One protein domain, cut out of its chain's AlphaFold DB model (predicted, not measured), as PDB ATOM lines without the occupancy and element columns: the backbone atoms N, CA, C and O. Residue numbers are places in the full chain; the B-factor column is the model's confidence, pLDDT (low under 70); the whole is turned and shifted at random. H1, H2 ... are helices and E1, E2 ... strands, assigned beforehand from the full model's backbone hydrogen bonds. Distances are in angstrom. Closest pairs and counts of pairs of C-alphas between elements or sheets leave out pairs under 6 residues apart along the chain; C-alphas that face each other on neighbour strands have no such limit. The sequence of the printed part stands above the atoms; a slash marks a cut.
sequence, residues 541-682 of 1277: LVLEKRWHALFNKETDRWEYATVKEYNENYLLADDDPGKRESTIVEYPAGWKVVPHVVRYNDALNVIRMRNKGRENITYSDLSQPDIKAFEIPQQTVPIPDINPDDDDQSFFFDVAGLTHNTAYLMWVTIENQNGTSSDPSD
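This is residues 541 to 682 of the 1277 residues of an uncharacterized protein of Ruminiclostridium sp (UniProt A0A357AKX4). A small sheet of three strands, E3 E2 E4, with H1 on one of its faces, makes one foot of an arch; H2, H3 and the loop of residues 611 to 624 make the other foot, and two strand pairs, E5 with E7 and E1 with E6, form the bridge between them. At the corner where the bridge meets the first foot, E1 turns sharply into E2, and the last printed residues, 679 to 682, lie on the inner side of the bridge. The printed part has 142 residues, with three named helices and seven named strands in the order E1 E2 E3 H1 E4 E5 H2 H3 E6 E7; the sheet ordered E3, E2, E4 and the two-strand sheets E1 E6 and E5 E7 are antiparallel. The class is mixed, helices and strands, with under half of the residues in named elements. The whole is only just loose, close to compact, with a radius of gyration of the C-alphas of 17.8 A, and the C-alphas span 49 by 36 by 31 A.

In the largest sheet E2, residues 546 to 552, is the inner strand, and E3, residues 557 to 560, and E4, residues 582 to 586, are the edge strands. E2 and E3 form a hairpin, with N 552 and O 557 within hydrogen-bond range at 2.8 A. E2 and E4 are antiparallel at 145 degrees, with N 549 and O 583 at 2.9 A. The sheet is only just strongly twisted, its C-alphas lying up to 4.2 A off the best plane. H1, residues 563 to 570, is on this sheet at a height over the sheet of 8.8 A. It lies over E2 and runs slantwise to the strands, at 45 degrees to E2 on the local plane; the closest C-alphas of the two are those of His 548 and Val 563, 6.5 A apart. E3, H1 and E4 form a split strand-helix-strand unit, two strands that run the same way in one sheet with a helix between them along the chain and here E2 between them in the sheet; its crossover is right-handed. E1, residues 541 to 544, runs on into E2 at 85 degrees across a break of 1 residue. E1 is antiparallel to E6, residues 650 to 655, with N 541 and O 653 at 2.8 A. E5, residues 592 to 599, and E7, residues 663 to 671, are antiparallel at 158 degrees, with N 594 and O 669 at 2.8 A. The closest C-alphas of E5 and E6 are those of Pro 595 and Val 655, 7.4 A apart. H2, residues 600 to 610, follows E5 directly, and its closest C-alpha to E7 is that of Tyr 600, 4.6 A from that of Tyr 664. H2 and H3, residues 625 to 628, only just touch, with 3 pairs of C-alphas within 8 A, the closest those of Ala 603 and Ile 627 at 5.8 A. H1 and H2 are apart. In H1 and H2 every O i to N i+4 pair is within hydrogen-bond range; H3 is too short for such a pair.

E2 is 18.8 A long from first to last C-alpha, E4 13.1 A, E6 16.8 A, E5 23.1 A, E7 26.4 A and H2 15.5 A. E1 begins at C-alpha 541, (259.252, 213.377, 213.743). H1 ends at C-alpha 570, (242.013, 223.452, 190.619), and E7 ends at C-alpha 671, (243.428, 218.119, 219.401).

The two C-alphas farthest apart are those of Asp 575 and His 660, at 54.4 A. The printed part has no cut. The links H1 to E4, H2 to H3 and H3 to E6 are long; in the last of these, residues 637 to 638 pair antiparallel with residues 592 to 593 of E5. The mean pLDDT of the printed part is 86.1, and residue 674 is under 70.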
ATOM      1  N   LEU A 541     260.355 213.348 214.707       93.19
ATOM      2  CA  LEU A 541     259.252 213.377 213.743       93.19
ATOM      3  C   LEU A 541     259.025 214.796 213.194       93.19
ATOM      4  O   LEU A 541     259.488 215.780 213.774       93.19
ATOM      5  N   VAL A 542     258.314 214.902 212.069       93.50
ATOM      6  CA  VAL A 542     257.991 216.168 211.384       93.50
ATOM      7  C   VAL A 542     256.525 216.204 210.927       93.50
ATOM      8  O   VAL A 542     255.943 215.162 210.609       93.50
ATOM      9  N   LEU A 543     255.926 217.398 210.920       93.50
ATOM     10  CA  LEU A 543     254.571 217.693 210.437       93.50
ATOM     11  C   LEU A 543     254.499 219.138 209.902       93.50
ATOM     12  O   LEU A 543     255.234 220.001 210.370       93.50
ATOM     13  N   GLU A 544     253.600 219.426 208.958       92.25
ATOM     14  CA  GLU A 544     253.344 220.783 208.443       92.25
ATOM     15  C   GLU A 544     252.142 221.444 209.153       92.25
ATOM     16  O   GLU A 544     251.097 220.812 209.323       92.25
ATOM     17  N   LYS A 545     252.254 222.732 209.527       89.50
ATOM     18  CA  LYS A 545     251.136 223.549 210.057       89.50
ATOM     19  C   LYS A 545     250.024 223.719 209.016       89.50
ATOM     20  O   LYS A 545     248.845 223.718 209.366       89.50
ATOM     21  N   ARG A 546     250.407 223.890 207.748       89.31
ATOM     22  CA  ARG A 546     249.530 224.287 206.645       89.31
ATOM     23  C   ARG A 546     249.917 223.535 205.375       89.31
ATOM     24  O   ARG A 546     251.017 223.729 204.871       89.31
ATOM     25  N   TRP A 547     249.018 222.698 204.862       90.69
ATOM     26  CA  TRP A 547     249.286 221.784 203.747       90.69
ATOM     27  C   TRP A 547     248.131 221.729 202.737       90.69
ATOM     28  O   TRP A 547     246.977 222.030 203.048       90.69
ATOM     29  N   HIS A 548     248.442 221.360 201.495       90.38
ATOM     30  CA  HIS A 548     247.471 221.294 200.400       90.38
ATOM     31  C   HIS A 548     246.897 219.878 200.283       90.38
ATOM     32  O   HIS A 548     247.647 218.902 200.261       90.38
ATOM     33  N   ALA A 549     245.572 219.756 200.193       90.12
ATOM     34  CA  ALA A 549     244.881 218.477 200.305       90.12
ATOM     35  C   ALA A 549     243.894 218.222 199.156       90.12
ATOM     36  O   ALA A 549     243.132 219.104 198.752       90.12
ATOM     37  N   LEU A 550     243.861 216.978 198.674       90.19
ATOM     38  CA  LEU A 550     242.865 216.478 197.724       90.19
ATOM     39  C   LEU A 550     242.100 215.304 198.341       90.19
ATOM     40  O   LEU A 550     242.694 214.354 198.849       90.19
ATOM     41  N   PHE A 551     240.774 215.312 198.265       88.19
ATOM     42  CA  PHE A 551     239.938 214.265 198.850       88.19
ATOM     43  C   PHE A 551     239.973 212.983 198.008       88.19
ATOM     44  O   PHE A 551     239.869 213.040 196.778       88.19
ATOM     45  N   ASN A 552     240.131 211.826 198.653       85.69
ATOM     46  CA  ASN A 552     240.069 210.507 198.031       85.69
ATOM     47  C   ASN A 552     238.760 209.804 198.418       85.69
ATOM     48  O   ASN A 552     238.593 209.339 199.544       85.69
ATOM     49  N   LYS A 553     237.857 209.662 197.442       79.81
ATOM     50  CA  LYS A 553     236.527 209.055 197.614       79.81
ATOM     51  C   LYS A 553     236.533 207.524 197.739       79.81
ATOM     52  O   LYS A 553     235.493 206.950 198.043       79.81
ATOM     53  N   GLU A 554     237.667 206.857 197.511       81.75
ATOM     54  CA  GLU A 554     237.823 205.415 197.767       81.75
ATOM     55  C   GLU A 554     238.276 205.117 199.204       81.75
ATOM     56  O   GLU A 554     237.969 204.046 199.729       81.75
ATOM     57  N   THR A 555     238.997 206.046 199.844       76.81
ATOM     58  CA  THR A 555     239.472 205.899 201.234       76.81
ATOM     59  C   THR A 555     238.716 206.761 202.244       76.81
ATOM     60  O   THR A 555     238.865 206.519 203.439       76.81
ATOM     61  N   ASP A 556     237.884 207.700 201.776       79.88
ATOM     62  CA  ASP A 556     237.099 208.666 202.564       79.88
ATOM     63  C   ASP A 556     237.978 209.638 203.384       79.88
ATOM     64  O   ASP A 556     237.676 209.989 204.523       79.88
ATOM     65  N   ARG A 557     239.131 210.039 202.819       82.38
ATOM     66  CA  ARG A 557     240.162 210.844 203.506       82.38
ATOM     67  C   ARG A 557     240.783 211.922 202.621       82.38
ATOM     68  O   ARG A 557     240.792 211.828 201.394       82.38
ATOM     69  N   TRP A 558     241.371 212.922 203.271       86.94
ATOM     70  CA  TRP A 558     242.222 213.936 202.652       86.94
ATOM     71  C   TRP A 558     243.654 213.412 202.475       86.94
ATOM     72  O   TRP A 558     244.294 213.001 203.440       86.94
ATOM     73  N   GLU A 559     244.159 213.445 201.243       88.12
ATOM     74  CA  GLU A 559     245.542 213.093 200.906       88.12
ATOM     75  C   GLU A 559     246.344 214.361 200.609       88.12
ATOM     76  O   GLU A 559     245.839 215.266 199.937       88.12
ATOM     77  N   TYR A 560     247.590 214.416 201.078       89.81
ATOM     78  CA  TYR A 560     248.532 215.472 200.722       89.81
ATOM     79  C   TYR A 560     248.764 215.524 199.210       89.81
ATOM     80  O   TYR A 560     249.026 214.507 198.564       89.81
ATOM     81  N   ALA A 561     248.711 216.732 198.661       87.75
ATOM     82  CA  ALA A 561     249.070 217.040 197.289       87.75
ATOM     83  C   ALA A 561     250.134 218.134 197.287       87.75
ATOM     84  O   ALA A 561     250.063 219.083 198.066       87.75
ATOM     85  N   THR A 562     251.107 218.059 196.379       86.75
ATOM     86  CA  THR A 562     252.026 219.186 196.199       86.75
ATOM     87  C   THR A 562     251.269 220.417 195.695       86.75
ATOM     88  O   THR A 562     250.257 220.305 194.998       86.75
ATOM     89  N   VAL A 563     251.811 221.612 195.951       84.44
ATOM     90  CA  VAL A 563     251.290 222.886 195.412       84.44
ATOM     91  C   VAL A 563     251.061 222.809 193.893       84.44
ATOM     92  O   VAL A 563     250.115 223.397 193.371       84.44
ATOM     93  N   LYS A 564     251.883 222.038 193.168       86.44
ATOM     94  CA  LYS A 564     251.711 221.782 191.732       86.44
ATOM     95  C   LYS A 564     250.439 220.979 191.438       86.44
ATOM     96  O   LYS A 564     249.624 221.426 190.640       86.44
ATOM     97  N   GLU A 565     250.268 219.822 192.072       87.06
ATOM     98  CA  GLU A 565     249.125 218.921 191.850       87.06
ATOM     99  C   GLU A 565     247.802 219.556 192.295       87.06
ATOM    100  O   GLU A 565     246.789 219.416 191.612       87.06
ATOM    101  N   TYR A 566     247.821 220.322 193.390       88.19
ATOM    102  CA  TYR A 566     246.669 221.094 193.855       88.19
ATOM    103  C   TYR A 566     246.214 222.123 192.809       88.19
ATOM    104  O   TYR A 566     245.033 222.183 192.465       88.19
ATOM    105  N   ASN A 567     247.153 222.894 192.247       87.62
ATOM    106  CA  ASN A 567     246.858 223.857 191.184       87.62
ATOM    107  C   ASN A 567     246.440 223.172 189.869       87.62
ATOM    108  O   ASN A 567     245.524 223.649 189.203       87.62
ATOM    109  N   GLU A 568     247.054 222.043 189.502       88.69
ATOM    110  CA  GLU A 568     246.648 221.262 188.324       88.69
ATOM    111  C   GLU A 568     245.216 220.709 188.473       88.69
ATOM    112  O   GLU A 568     244.458 220.755 187.507       88.69
ATOM    113  N   ASN A 569     244.796 220.295 189.677       88.00
ATOM    114  CA  ASN A 569     243.411 219.904 189.979       88.00
ATOM    115  C   ASN A 569     242.435 221.097 189.997       88.00
ATOM    116  O   ASN A 569     241.323 220.998 189.479       88.00
ATOM    117  N   TYR A 570     242.837 222.237 190.568       83.31
ATOM    118  CA  TYR A 570     242.013 223.452 190.619       83.31
ATOM    119  C   TYR A 570     241.657 223.978 189.215       83.31
ATOM    120  O   TYR A 570     240.551 224.472 189.000       83.31
ATOM    121  N   LEU A 571     242.571 223.817 188.251       86.56
ATOM    122  CA  LEU A 571     242.403 224.218 186.849       86.56
ATOM    123  C   LEU A 571     241.500 223.285 186.013       86.56
ATOM    124  O   LEU A 571     241.210 223.613 184.860       86.56
ATOM    125  N   LEU A 572     241.047 222.147 186.554       88.56
ATOM    126  CA  LEU A 572     240.062 221.280 185.895       88.56
ATOM    127  C   LEU A 572     238.655 221.900 185.938       88.56
ATOM    128  O   LEU A 572     238.311 222.639 186.864       88.56
ATOM    129  N   ALA A 573     237.816 221.574 184.954       81.25
ATOM    130  CA  ALA A 573     236.410 221.985 184.947       81.25
ATOM    131  C   ALA A 573     235.607 221.252 186.040       81.25
ATOM    132  O   ALA A 573     235.938 220.127 186.408       81.25
ATOM    133  N   ASP A 574     234.546 221.875 186.557       78.44
ATOM    134  CA  ASP A 574     233.746 221.316 187.664       78.44
ATOM    135  C   ASP A 574     232.940 220.058 187.279       78.44
ATOM    136  O   ASP A 574     232.431 219.359 188.152       78.44
ATOM    137  N   ASP A 575     232.839 219.755 185.981       80.19
ATOM    138  CA  ASP A 575     232.255 218.536 185.417       80.19
ATOM    139  C   ASP A 575     233.301 217.504 184.935       80.19
ATOM    140  O   ASP A 575     232.925 216.452 184.411       80.19
ATOM    141  N   ASP A 576     234.602 217.759 185.128       81.69
ATOM    142  CA  ASP A 576     235.665 216.820 184.755       81.69
ATOM    143  C   ASP A 576     235.709 215.618 185.729       81.69
ATOM    144  O   ASP A 576     235.887 215.807 186.937       81.69
ATOM    145  N   PRO A 577     235.589 214.363 185.248       75.62
ATOM    146  CA  PRO A 577     235.575 213.177 186.108       75.62
ATOM    147  C   PRO A 577     236.914 212.889 186.809       75.62
ATOM    148  O   PRO A 577     236.961 212.009 187.668       75.62
ATOM    149  N   GLY A 578     237.997 213.583 186.446       78.94
ATOM    150  CA  GLY A 578     239.279 213.556 187.148       78.94
ATOM    151  C   GLY A 578     239.401 214.573 188.289       78.94
ATOM    152  O   GLY A 578     240.344 214.463 189.074       78.94
ATOM    153  N   LYS A 579     238.482 215.544 188.412       86.06
ATOM    154  CA  LYS A 579     238.564 216.592 189.440       86.06
ATOM    155  C   LYS A 579     238.221 216.038 190.825       86.06
ATOM    156  O   LYS A 579     237.118 215.552 191.079       86.06
ATOM    157  N   ARG A 580     239.181 216.137 191.746       87.88
ATOM    158  CA  ARG A 580     239.018 215.825 193.171       87.88
ATOM    159  C   ARG A 580     238.557 217.075 193.920       87.88
ATOM    160  O   ARG A 580     238.927 218.194 193.567       87.88
ATOM    161  N   GLU A 581     237.778 216.879 194.980       86.88
ATOM    162  CA  GLU A 581     237.520 217.942 195.959       86.88
ATOM    163  C   GLU A 581     238.844 218.347 196.618       86.88
ATOM    164  O   GLU A 581     239.703 217.499 196.868       86.88
ATOM    165  N   SER A 582     239.039 219.645 196.844       85.69
ATOM    166  CA  SER A 582     240.338 220.231 197.187       85.69
ATOM    167  C   SER A 582     240.194 221.259 198.302       85.69
ATOM    168  O   SER A 582     239.327 222.128 198.206       85.69
ATOM    169  N   THR A 583     241.054 221.196 199.317       87.94
ATOM    170  CA  THR A 583     241.124 222.204 200.383       87.94
ATOM    171  C   THR A 583     242.565 222.467 200.815       87.94
ATOM    172  O   THR A 583     243.455 221.654 200.571       87.94
ATOM    173  N   ILE A 584     242.795 223.591 201.489       88.50
ATOM    174  CA  ILE A 584     244.026 223.833 202.246       88.50
ATOM    175  C   ILE A 584     243.700 223.504 203.701       88.50
ATOM    176  O   ILE A 584     242.760 224.061 204.266       88.50
ATOM    177  N   VAL A 585     244.441 222.571 204.291       87.75
ATOM    178  CA  VAL A 585     244.316 222.220 205.706       87.75
ATOM    179  C   VAL A 585     245.306 223.078 206.475       87.75
ATOM    180  O   VAL A 585     246.503 223.033 206.206       87.75
ATOM    181  N   GLU A 586     244.810 223.859 207.428       88.12
ATOM    182  CA  GLU A 586     245.617 224.725 208.281       88.12
ATOM    183  C   GLU A 586     245.267 224.453 209.743       88.12
ATOM    184  O   GLU A 586     244.092 224.413 210.111       88.12
ATOM    185  N   TYR A 587     246.287 224.233 210.570       89.38
ATOM    186  CA  TYR A 587     246.132 223.986 211.996       89.38
ATOM    187  C   TYR A 587     246.424 225.275 212.789       89.38
ATOM    188  O   TYR A 587     247.555 225.769 212.741       89.38
ATOM    189  N   PRO A 588     245.442 225.834 213.525       83.88
ATOM    190  CA  PRO A 588     245.648 227.016 214.358       83.88
ATOM    191  C   PRO A 588     246.766 226.846 215.394       83.88
ATOM    192  O   PRO A 588     246.935 225.781 215.994       83.88
ATOM    193  N   ALA A 589     247.508 227.926 215.641       81.25
ATOM    194  CA  ALA A 589     248.525 227.953 216.686       81.25
ATOM    195  C   ALA A 589     247.892 227.692 218.067       81.25
ATOM    196  O   ALA A 589     246.817 228.205 218.377       81.25
ATOM    197  N   GLY A 590     248.550 226.885 218.901       75.75
ATOM    198  CA  GLY A 590     248.041 226.509 220.228       75.75
ATOM    199  C   GLY A 590     247.082 225.308 220.265       75.75
ATOM    200  O   GLY A 590     246.837 224.781 221.352       75.75
ATOM    201  N   TRP A 591     246.610 224.798 219.119       89.62
ATOM    202  CA  TRP A 591     246.119 223.410 219.036       89.62
ATOM    203  C   TRP A 591     247.274 222.430 219.318       89.62
ATOM    204  O   TRP A 591     248.441 222.826 219.306       89.62
ATOM    205  N   LYS A 592     246.986 221.154 219.602       91.25
ATOM    206  CA  LYS A 592     248.009 220.180 220.032       91.25
ATOM    207  C   LYS A 592     248.121 218.997 219.079       91.25
ATOM    208  O   LYS A 592     247.116 218.416 218.684       91.25
ATOM    209  N   VAL A 593     249.348 218.572 218.806       93.69
ATOM    210  CA  VAL A 593     249.659 217.242 218.278       93.69
ATOM    211  C   VAL A 593     249.749 216.265 219.451       93.69
ATOM    212  O   VAL A 593     250.434 216.534 220.441       93.69
ATOM    213  N   VAL A 594     249.082 215.120 219.341       93.88
ATOM    214  CA  VAL A 594     249.112 214.025 220.320       93.88
ATOM    215  C   VAL A 594     249.808 212.817 219.678       93.88
ATOM    216  O   VAL A 594     249.206 212.159 218.827       93.88
ATOM    217  N   PRO A 595     251.073 212.514 220.030       93.25
ATOM    218  CA  PRO A 595     251.779 211.353 219.493       93.25
ATOM    219  C   PRO A 595     251.342 210.054 220.183       93.25
ATOM    220  O   PRO A 595     251.406 209.930 221.406       93.25
ATOM    221  N   HIS A 596     250.956 209.058 219.390       92.94
ATOM    222  CA  HIS A 596     250.597 207.714 219.837       92.94
ATOM    223  C   HIS A 596     251.663 206.711 219.387       92.94
ATOM    224  O   HIS A 596     252.055 206.683 218.219       92.94
ATOM    225  N   VAL A 597     252.157 205.890 220.320       93.38
ATOM    226  CA  VAL A 597     253.355 205.058 220.121       93.38
ATOM    227  C   VAL A 597     253.143 203.684 220.743       93.38
ATOM    228  O   VAL A 597     253.081 203.562 221.962       93.38
ATOM    229  N   VAL A 598     253.071 202.631 219.928       92.31
ATOM    230  CA  VAL A 598     252.830 201.249 220.387       92.31
ATOM    231  C   VAL A 598     253.927 200.327 219.863       92.31
ATOM    232  O   VAL A 598     254.396 200.475 218.737       92.31
ATOM    233  N   ARG A 599     254.345 199.323 220.642       92.06
ATOM    234  CA  ARG A 599     255.247 198.274 220.134       92.06
ATOM    235  C   ARG A 599     254.563 197.488 219.014       92.06
ATOM    236  O   ARG A 599     253.504 196.898 219.218       92.06
ATOM    237  N   TYR A 600     255.198 197.414 217.847       90.12
ATOM    238  CA  TYR A 600     254.614 196.832 216.632       90.12
ATOM    239  C   TYR A 600     254.172 195.368 216.822       90.12
ATOM    240  O   TYR A 600     253.093 194.966 216.389       90.12
ATOM    241  N   ASN A 601     254.976 194.580 217.542       87.50
ATOM    242  CA  ASN A 601     254.656 193.193 217.882       87.50
ATOM    243  C   ASN A 601     253.429 193.073 218.802       87.50
ATOM    244  O   ASN A 601     252.638 192.145 218.648       87.50
ATOM    245  N   ASP A 602     253.243 194.007 219.734       88.62
ATOM    246  CA  ASP A 602     252.164 193.938 220.720       88.62
ATOM    247  C   ASP A 602     250.831 194.362 220.083       88.62
ATOM    248  O   ASP A 602     249.835 193.653 220.236       88.62
ATOM    249  N   ALA A 603     250.842 195.389 219.221       85.88
ATOM    250  CA  ALA A 603     249.713 195.722 218.346       85.88
ATOM    251  C   ALA A 603     249.302 194.538 217.442       85.88
ATOM    252  O   ALA A 603     248.118 194.199 217.354       85.88
ATOM    253  N   LEU A 604     250.270 193.845 216.822       86.19
ATOM    254  CA  LEU A 604     250.002 192.623 216.050       86.19
ATOM    255  C   LEU A 604     249.418 191.489 216.908       86.19
ATOM    256  O   LEU A 604     248.560 190.749 216.429       86.19
ATOM    257  N   ASN A 605     249.844 191.337 218.162       84.81
ATOM    258  CA  ASN A 605     249.327 190.294 219.050       84.81
ATOM    259  C   ASN A 605     247.881 190.569 219.484       84.81
ATOM    260  O   ASN A 605     247.055 189.657 219.403       84.81
ATOM    261  N   VAL A 606     247.547 191.813 219.845       84.12
ATOM    262  CA  VAL A 606     246.162 192.250 220.104       84.12
ATOM    263  C   VAL A 606     245.275 191.940 218.895       84.12
ATOM    264  O   VAL A 606     244.235 191.290 219.021       84.12
ATOM    265  N   ILE A 607     245.736 192.302 217.697       84.38
ATOM    266  CA  ILE A 607     245.033 192.045 216.436       84.38
ATOM    267  C   ILE A 607     244.857 190.549 216.151       84.38
ATOM    268  O   ILE A 607     243.760 190.130 215.773       84.38
ATOM    269  N   ARG A 608     245.890 189.724 216.365       82.81
ATOM    270  CA  ARG A 608     245.809 188.263 216.201       82.81
ATOM    271  C   ARG A 608     244.797 187.639 217.166       82.81
ATOM    272  O   ARG A 608     244.053 186.753 216.745       82.81
ATOM    273  N   MET A 609     244.735 188.101 218.419       79.88
ATOM    274  CA  MET A 609     243.760 187.629 219.413       79.88
ATOM    275  C   MET A 609     242.328 188.035 219.037       79.88
ATOM    276  O   MET A 609     241.444 187.180 218.974       79.88
ATOM    277  N   ARG A 610     242.117 189.318 218.723       81.38
ATOM    278  CA  ARG A 610     240.830 189.899 218.309       81.38
ATOM    279  C   ARG A 610     240.275 189.232 217.044       81.38
ATOM    280  O   ARG A 610     239.137 188.767 217.023       81.38
ATOM    281  N   ASN A 611     241.090 189.159 215.992       77.88
ATOM    282  CA  ASN A 611     240.680 188.806 214.630       77.88
ATOM    283  C   ASN A 611     241.181 187.418 214.183       77.88
ATOM    284  O   ASN A 611     241.493 187.215 213.010       77.88
ATOM    285  N   LYS A 612     241.251 186.452 215.113       74.25
ATOM    286  CA  LYS A 612     241.525 185.019 214.854       74.25
ATOM    287  C   LYS A 612     242.739 184.752 213.947       74.25
ATOM    288  O   LYS A 612     242.671 183.931 213.035       74.25
ATOM    289  N   GLY A 613     243.854 185.427 214.216       71.12
ATOM    290  CA  GLY A 613     245.114 185.229 213.495       71.12
ATOM    291  C   GLY A 613     245.323 186.110 212.261       71.12
ATOM    292  O   GLY A 613     246.196 185.793 211.461       71.12
ATOM    293  N   ARG A 614     244.579 187.217 212.093       81.38
ATOM    294  CA  ARG A 614     244.949 188.267 211.122       81.38
ATOM    295  C   ARG A 614     246.370 188.771 211.422       81.38
ATOM    296  O   ARG A 614     246.661 189.111 212.564       81.38
ATOM    297  N   GLU A 615     247.230 188.836 210.406       76.94
ATOM    298  CA  GLU A 615     248.660 189.170 210.568       76.94
ATOM    299  C   GLU A 615     249.038 190.589 210.109       76.94
ATOM    300  O   GLU A 615     250.210 190.950 210.127       76.94
ATOM    301  N   ASN A 616     248.058 191.402 209.710       80.94
ATOM    302  CA  ASN A 616     248.249 192.795 209.313       80.94
ATOM    303  C   ASN A 616     247.441 193.768 210.184       80.94
ATOM    304  O   ASN A 616     246.377 193.432 210.714       80.94
ATOM    305  N   ILE A 617     247.961 194.990 210.286       83.56
ATOM    306  CA  ILE A 617     247.314 196.146 210.917       83.56
ATOM    307  C   ILE A 617     246.551 196.920 209.834       83.56
ATOM    308  O   ILE A 617     247.016 197.012 208.698       83.56
ATOM    309  N   THR A 618     245.371 197.436 210.164       84.75
ATOM    310  CA  THR A 618     244.547 198.278 209.287       84.75
ATOM    311  C   THR A 618     244.226 199.605 209.975       84.75
ATOM    312  O   THR A 618     244.244 199.691 211.198       84.75
ATOM    313  N   TYR A 619     243.947 200.658 209.202       82.31
ATOM    314  CA  TYR A 619     243.778 202.025 209.720       82.31
ATOM    315  C   TYR A 619     242.719 202.138 210.837       82.31
ATOM    316  O   TYR A 619     242.951 202.778 211.859       82.31
ATOM    317  N   SER A 620     241.598 201.418 210.715       81.88
ATOM    318  CA  SER A 620     240.538 201.376 211.733       81.88
ATOM    319  C   SER A 620     240.903 200.616 213.019       81.88
ATOM    320  O   SER A 620     240.107 200.606 213.960       81.88
ATOM    321  N   ASP A 621     242.092 200.004 213.096       84.06
ATOM    322  CA  ASP A 621     242.637 199.459 214.341       84.06
ATOM    323  C   ASP A 621     243.316 200.540 215.210       84.06
ATOM    324  O   ASP A 621     243.337 200.409 216.431       84.06
ATOM    325  N   LEU A 622     243.830 201.630 214.623       85.75
ATOM    326  CA  LEU A 622     244.624 202.653 215.334       85.75
ATOM    327  C   LEU A 622     243.820 203.421 216.403       85.75
ATOM    328  O   LEU A 622     244.367 203.911 217.387       85.75
ATOM    329  N   SER A 623     242.501 203.514 216.235       81.31
ATOM    330  CA  SER A 623     241.588 204.161 217.186       81.31
ATOM    331  C   SER A 623     241.086 203.232 218.306       81.31
ATOM    332  O   SER A 623     240.288 203.655 219.141       81.31
ATOM    333  N   GLN A 624     241.510 201.963 218.339       85.69
ATOM    334  CA  GLN A 624     240.870 200.931 219.158       85.69
ATOM    335  C   GLN A 624     241.392 200.881 220.608       85.69
ATOM    336  O   GLN A 624     242.610 200.857 220.810       85.69
ATOM    337  N   PRO A 625     240.515 200.770 221.631       82.69
ATOM    338  CA  PRO A 625     240.923 200.819 223.041       82.69
ATOM    339  C   PRO A 625     241.941 199.755 223.477       82.69
ATOM    340  O   PRO A 625     242.733 200.001 224.380       82.69
ATOM    341  N   ASP A 626     241.935 198.577 222.851       81.25
ATOM    342  CA  ASP A 626     242.855 197.469 223.138       81.25
ATOM    343  C   ASP A 626     244.239 197.634 222.493       81.25
ATOM    344  O   ASP A 626     245.181 197.005 222.961       81.25
ATOM    345  N   ILE A 627     244.389 198.493 221.479       83.56
ATOM    346  CA  ILE A 627     245.700 198.945 220.983       83.56
ATOM    347  C   ILE A 627     246.169 200.166 221.777       83.56
ATOM    348  O   ILE A 627     247.322 200.194 222.208       83.56
ATOM    349  N   LYS A 628     245.263 201.108 222.075       80.31
ATOM    350  CA  LYS A 628     245.544 202.262 222.947       80.31
ATOM    351  C   LYS A 628     246.034 201.848 224.342       80.31
ATOM    352  O   LYS A 628     246.880 202.514 224.925       80.31
ATOM    353  N   ALA A 629     245.580 200.701 224.850       82.50
ATOM    354  CA  ALA A 629     246.045 200.109 226.109       82.50
ATOM    355  C   ALA A 629     247.542 199.715 226.141       82.50
ATOM    356  O   ALA A 629     248.054 199.412 227.218       82.50
ATOM    357  N   PHE A 630     248.241 199.715 224.998       85.12
ATOM    358  CA  PHE A 630     249.687 199.468 224.890       85.12
ATOM    359  C   PHE A 630     250.468 200.701 224.392       85.12
ATOM    360  O   PHE A 630     251.623 200.564 223.977       85.12
ATOM    361  N   GLU A 631     249.865 201.895 224.419       88.06
ATOM    362  CA  GLU A 631     250.573 203.146 224.125       88.06
ATOM    363  C   GLU A 631     251.631 203.455 225.199       88.06
ATOM    364  O   GLU A 631     251.374 203.385 226.401       88.06
ATOM    365  N   ILE A 632     252.837 203.816 224.755       89.12
ATOM    366  CA  ILE A 632     253.889 204.408 225.585       89.12
ATOM    367  C   ILE A 632     253.578 205.907 225.698       89.12
ATOM    368  O   ILE A 632     253.644 206.585 224.669       89.12
ATOM    369  N   PRO A 633     253.256 206.442 226.893       86.12
ATOM    370  CA  PRO A 633     252.828 207.832 227.039       86.12
ATOM    371  C   PRO A 633     253.859 208.831 226.506       86.12
ATOM    372  O   PRO A 633     255.019 208.805 226.914       86.12
ATOM    373  N   GLN A 634     253.413 209.723 225.620       90.50
ATOM    374  CA  GLN A 634     254.202 210.823 225.061       90.50
ATOM    375  C   GLN A 634     253.693 212.172 225.588       90.50
ATOM    376  O   GLN A 634     252.601 212.258 226.155       90.50
ATOM    377  N   GLN A 635     254.477 213.232 225.396       86.00
ATOM    378  CA  GLN A 635     254.020 214.599 225.658       86.00
ATOM    379  C   GLN A 635     253.229 215.137 224.459       86.00
ATOM    380  O   GLN A 635     253.568 214.872 223.308       86.00
ATOM    381  N   THR A 636     252.173 215.906 224.727       89.69
ATOM    382  CA  THR A 636     251.410 216.622 223.694       89.69
ATOM    383  C   THR A 636     252.161 217.877 223.264       89.69
ATOM    384  O   THR A 636     252.571 218.663 224.121       89.69
ATOM    385  N   VAL A 637     252.298 218.104 221.961       91.38
ATOM    386  CA  VAL A 637     253.122 219.180 221.395       91.38
ATOM    387  C   VAL A 637     252.220 220.312 220.896       91.38
ATOM    388  O   VAL A 637     251.359 220.046 220.058       91.38
ATOM    389  N   PRO A 638     252.367 221.564 221.363       89.44
ATOM    390  CA  PRO A 638     251.596 222.684 220.829       89.44
ATOM    391  C   PRO A 638     252.048 223.023 219.403       89.44
ATOM    392  O   PRO A 638     253.243 223.067 219.114       89.44
ATOM    393  N   ILE A 639     251.091 223.290 218.517       90.31
ATOM    394  CA  ILE A 639     251.349 223.688 217.132       90.31
ATOM    395  C   ILE A 639     251.892 225.128 217.128       90.31
ATOM    396  O   ILE A 639     251.252 226.015 217.710       90.31
ATOM    397  N   PRO A 640     253.075 225.372 216.530       87.69
ATOM    398  CA  PRO A 640     253.745 226.667 216.580       87.69
ATOM    399  C   PRO A 640     253.078 227.701 215.672       87.69
ATOM    400  O   PRO A 640     252.445 227.368 214.668       87.69
ATOM    401  N   ASP A 641     253.277 228.980 215.988       86.19
ATOM    402  CA  ASP A 641     252.779 230.065 215.149       86.19
ATOM    403  C   ASP A 641     253.752 230.401 214.007       86.19
ATOM    404  O   ASP A 641     254.594 231.290 214.113       86.19
ATOM    405  N   ILE A 642     253.657 229.626 212.923       86.31
ATOM    406  CA  ILE A 642     254.336 229.893 211.644       86.31
ATOM    407  C   ILE A 642     253.482 230.865 210.818       86.31
ATOM    408  O   ILE A 642     252.255 230.734 210.781       86.31
ATOM    409  N   ASN A 643     254.112 231.829 210.148       80.25
ATOM    410  CA  ASN A 643     253.430 232.799 209.291       80.25
ATOM    411  C   ASN A 643     252.749 232.086 208.096       80.25
ATOM    412  O   ASN A 643     253.424 231.317 207.408       80.25
ATOM    413  N   PRO A 644     251.458 232.331 207.791       74.31
ATOM    414  CA  PRO A 644     250.778 231.700 206.653       74.31
ATOM    415  C   PRO A 644     251.413 231.970 205.276       74.31
ATOM    416  O   PRO A 644     251.143 231.209 204.344       74.31
ATOM    417  N   ASP A 645     252.233 233.022 205.155       76.50
ATOM    418  CA  ASP A 645     252.961 233.397 203.932       76.50
ATOM    419  C   ASP A 645     254.374 232.767 203.807       76.50
ATOM    420  O   ASP A 645     255.041 232.995 202.797       76.50
ATOM    421  N   ASP A 646     254.862 231.998 204.793       82.06
ATOM    422  CA  ASP A 646     256.181 231.340 204.707       82.06
ATOM    423  C   ASP A 646     256.145 230.084 203.805       82.06
ATOM    424  O   ASP A 646     255.263 229.231 203.942       82.06
ATOM    425  N   ASP A 647     257.149 229.933 202.928       79.06
ATOM    426  CA  ASP A 647     257.300 228.798 201.989       79.06
ATOM    427  C   ASP A 647     257.487 227.428 202.684       79.06
ATOM    428  O   ASP A 647     257.236 226.389 202.069       79.06
ATOM    429  N   ASP A 648     257.956 227.406 203.938       85.75
ATOM    430  CA  ASP A 648     258.142 226.192 204.746       85.75
ATOM    431  C   ASP A 648     257.249 226.248 205.991       85.75
ATOM    432  O   ASP A 648     257.409 227.105 206.858       85.75
ATOM    433  N   GLN A 649     256.306 225.311 206.071       90.62
ATOM    434  CA  GLN A 649     255.329 225.193 207.157       90.62
ATOM    435  C   GLN A 649     255.682 224.056 208.135       90.62
ATOM    436  O   GLN A 649     254.863 223.694 208.982       90.62
ATOM    437  N   SER A 650     256.878 223.467 208.018       91.06
ATOM    438  CA  SER A 650     257.311 222.287 208.776       91.06
ATOM    439  C   SER A 650     257.701 222.602 210.222       91.06
ATOM    440  O   SER A 650     258.464 223.527 210.499       91.06
ATOM    441  N   PHE A 651     257.286 221.749 211.160       92.38
ATOM    442  CA  PHE A 651     257.773 221.734 212.539       92.38
ATOM    443  C   PHE A 651     258.084 220.309 213.019       92.38
ATOM    444  O   PHE A 651     257.610 219.323 212.459       92.38
ATOM    445  N   PHE A 652     258.931 220.209 214.045       91.75
ATOM    446  CA  PHE A 652     259.598 218.972 214.466       91.75
ATOM    447  C   PHE A 652     259.306 218.664 215.937       91.75
ATOM    448  O   PHE A 652     259.165 219.592 216.737       91.75
ATOM    449  N   PHE A 653     259.222 217.382 216.294       92.44
ATOM    450  CA  PHE A 653     258.974 216.934 217.667       92.44
ATOM    451  C   PHE A 653     259.453 215.502 217.926       92.44
ATOM    452  O   PHE A 653     259.465 214.670 217.021       92.44
ATOM    453  N   ASP A 654     259.799 215.208 219.179       90.44
ATOM    454  CA  ASP A 654     260.384 213.928 219.578       90.44
ATOM    455  C   ASP A 654     259.375 212.965 220.223       90.44
ATOM    456  O   ASP A 654     258.464 213.355 220.956       90.44
ATOM    457  N   VAL A 655     259.602 211.673 219.993       90.62
ATOM    458  CA  VAL A 655     259.002 210.537 220.699       90.62
ATOM    459  C   VAL A 655     260.075 209.885 221.565       90.62
ATOM    460  O   VAL A 655     261.157 209.584 221.069       90.62
ATOM    461  N   ALA A 656     259.775 209.614 222.835       88.06
ATOM    462  CA  ALA A 656     260.734 209.126 223.827       88.06
ATOM    463  C   ALA A 656     260.231 207.899 224.615       88.06
ATOM    464  O   ALA A 656     259.089 207.448 224.480       88.06
ATOM    465  N   GLY A 657     261.103 207.343 225.461       86.12
ATOM    466  CA  GLY A 657     260.785 206.197 226.326       86.12
ATOM    467  C   GLY A 657     260.760 204.846 225.602       86.12
ATOM    468  O   GLY A 657     260.209 203.873 226.122       86.12
ATOM    469  N   LEU A 658     261.345 204.765 224.405       90.75
ATOM    470  CA  LEU A 658     261.440 203.522 223.650       90.75
ATOM    471  C   LEU A 658     262.414 202.555 224.339       90.75
ATOM    472  O   LEU A 658     263.449 202.951 224.873       90.75
ATOM    473  N   THR A 659     262.104 201.262 224.306       86.38
ATOM    474  CA  THR A 659     263.062 200.232 224.697       86.38
ATOM    475  C   THR A 659     263.949 199.868 223.529       86.38
ATOM    476  O   THR A 659     263.495 199.689 222.400       86.38
ATOM    477  N   HIS A 660     265.206 199.646 223.862       80.81
ATOM    478  CA  HIS A 660     266.222 198.985 223.073       80.81
ATOM    479  C   HIS A 660     265.726 197.740 222.287       80.81
ATOM    480  O   HIS A 660     264.891 196.965 222.759       80.81
ATOM    481  N   ASN A 661     266.280 197.487 221.100       85.62
ATOM    482  CA  ASN A 661     266.030 196.309 220.246       85.62
ATOM    483  C   ASN A 661     264.554 196.047 219.884       85.62
ATOM    484  O   ASN A 661     264.140 194.892 219.771       85.62
ATOM    485  N   THR A 662     263.745 197.101 219.756       89.00
ATOM    486  CA  THR A 662     262.282 196.993 219.653       89.00
ATOM    487  C   THR A 662     261.746 197.756 218.444       89.00
ATOM    488  O   THR A 662     262.201 198.860 218.160       89.00
ATOM    489  N   ALA A 663     260.765 197.171 217.746       91.62
ATOM    490  CA  ALA A 663     260.042 197.811 216.647       91.62
ATOM    491  C   ALA A 663     258.743 198.479 217.129       91.62
ATOM    492  O   ALA A 663     258.014 197.920 217.955       91.62
ATOM    493  N   TYR A 664     258.431 199.643 216.565       92.50
ATOM    494  CA  TYR A 664     257.353 200.541 216.978       92.50
ATOM    495  C   TYR A 664     256.443 200.916 215.817       92.50
ATOM    496  O   TYR A 664     256.917 201.072 214.699       92.50
ATOM    497  N   LEU A 665     255.157 201.078 216.115       92.75
ATOM    498  CA  LEU A 665     254.136 201.706 215.286       92.75
ATOM    499  C   LEU A 665     253.836 203.084 215.889       92.75
ATOM    500  O   LEU A 665     253.609 203.170 217.097       92.75
ATOM    501  N   MET A 666     253.834 204.137 215.073       93.25
ATOM    502  CA  MET A 666     253.582 205.508 215.529       93.25
ATOM    503  C   MET A 666     252.572 206.211 214.621       93.25
ATOM    504  O   MET A 666     252.599 206.020 213.406       93.25
ATOM    505  N   TRP A 667     251.698 207.026 215.203       93.19
ATOM    506  CA  TRP A 667     250.769 207.918 214.500       93.19
ATOM    507  C   TRP A 667     250.459 209.130 215.385       93.19
ATOM    508  O   TRP A 667     250.777 209.122 216.575       93.19
ATOM    509  N   VAL A 668     249.834 210.168 214.836       93.94
ATOM    510  CA  VAL A 668     249.397 211.349 215.600       93.94
ATOM    511  C   VAL A 668     247.884 211.540 215.534       93.94
ATOM    512  O   VAL A 668     247.225 211.039 214.622       93.94
ATOM    513  N   THR A 669     247.326 212.287 216.481       92.81
ATOM    514  CA  THR A 669     246.059 213.012 216.295       92.81
ATOM    515  C   THR A 669     246.255 214.501 216.575       92.81
ATOM    516  O   THR A 669     247.232 214.900 217.210       92.81
ATOM    517  N   ILE A 670     245.340 215.330 216.073       92.12
ATOM    518  CA  ILE A 670     245.299 216.774 216.321       92.12
ATOM    519  C   ILE A 670     244.124 217.071 217.253       92.12
ATOM    520  O   ILE A 670     242.988 216.715 216.945       92.12
ATOM    521  N   GLU A 671     244.398 217.708 218.386       89.44
ATOM    522  CA  GLU A 671     243.428 218.119 219.401       89.44
ATOM    523  C   GLU A 671     243.213 219.638 219.318       89.44
ATOM    524  O   GLU A 671     244.173 220.409 219.428       89.44
ATOM    525  N   ASN A 672     241.966 220.079 219.115       83.56
ATOM    526  CA  ASN A 672     241.631 221.507 219.134       83.56
ATOM    527  C   ASN A 672     241.614 222.080 220.565       83.56
ATOM    528  O   ASN A 672     241.701 221.351 221.556       83.56
ATOM    529  N   GLN A 673     241.444 223.399 220.683       74.19
ATOM    530  CA  GLN A 673     241.383 224.099 221.977       74.19
ATOM    531  C   GLN A 673     240.310 223.569 222.952       74.19
ATOM    532  O   GLN A 673     240.455 223.720 224.162       74.19
ATOM    533  N   ASN A 674     239.286 222.885 222.434       67.62
ATOM    534  CA  ASN A 674     238.169 222.318 223.191       67.62
ATOM    535  C   ASN A 674     238.358 220.825 223.552       67.62
ATOM    536  O   ASN A 674     237.454 220.216 224.122       67.62
ATOM    537  N   GLY A 675     239.509 220.217 223.234       70.50
ATOM    538  CA  GLY A 675     239.794 218.804 223.520       70.50
ATOM    539  C   GLY A 675     239.242 217.808 222.486       70.50
ATOM    540  O   GLY A 675     239.250 216.600 222.731       70.50
ATOM    541  N   THR A 676     238.759 218.276 221.331       81.69
ATOM    542  CA  THR A 676     238.246 217.414 220.256       81.69
ATOM    543  C   THR A 676     239.389 216.928 219.366       81.69
ATOM    544  O   THR A 676     240.070 217.722 218.720       81.69
ATOM    545  N   SER A 677     239.565 215.604 219.298       86.00
ATOM    546  CA  SER A 677     240.588 214.927 218.486       86.00
ATOM    547  C   SER A 677     240.142 214.672 217.041       86.00
ATOM    548  O   SER A 677     239.021 214.215 216.792       86.00
ATOM    549  N   SER A 678     241.077 214.818 216.100       89.50
ATOM    550  CA  SER A 678     241.012 214.272 214.737       89.50
ATOM    551  C   SER A 678     240.821 212.748 214.714       89.50
ATOM    552  O   SER A 678     240.797 212.077 215.754       89.50
ATOM    553  N   ASP A 679     240.706 212.168 213.518       87.75
ATOM    554  CA  ASP A 679     241.059 210.754 213.320       87.75
ATOM    555  C   ASP A 679     242.586 210.546 213.395       87.75
ATOM    556  O   ASP A 679     243.336 211.523 213.294       87.75
ATOM    557  N   PRO A 680     243.066 209.305 213.604       89.31
ATOM    558  CA  PRO A 680     244.486 208.969 213.505       89.31
ATOM    559  C   PRO A 680     245.110 209.432 212.185       89.31
ATOM    560  O   PRO A 680     244.470 209.355 211.142       89.31
ATOM    561  N   SER A 681     246.377 209.836 212.202       90.31
ATOM    562  CA  SER A 681     247.159 209.957 210.972       90.31
ATOM    563  C   SER A 681     247.361 208.593 210.302       90.31
ATOM    564  O   SER A 681     247.135 207.531 210.896       90.31
ATOM    565  N   ASP A 682     247.886 208.600 209.077       87.19
ATOM    566  CA  ASP A 682     248.598 207.426 208.573       87.19
ATOM    567  C   ASP A 682     249.752 207.056 209.531       87.19
ATOM    568  O   ASP A 682     250.381 207.931 210.134       87.19
TER     569      ASP A 682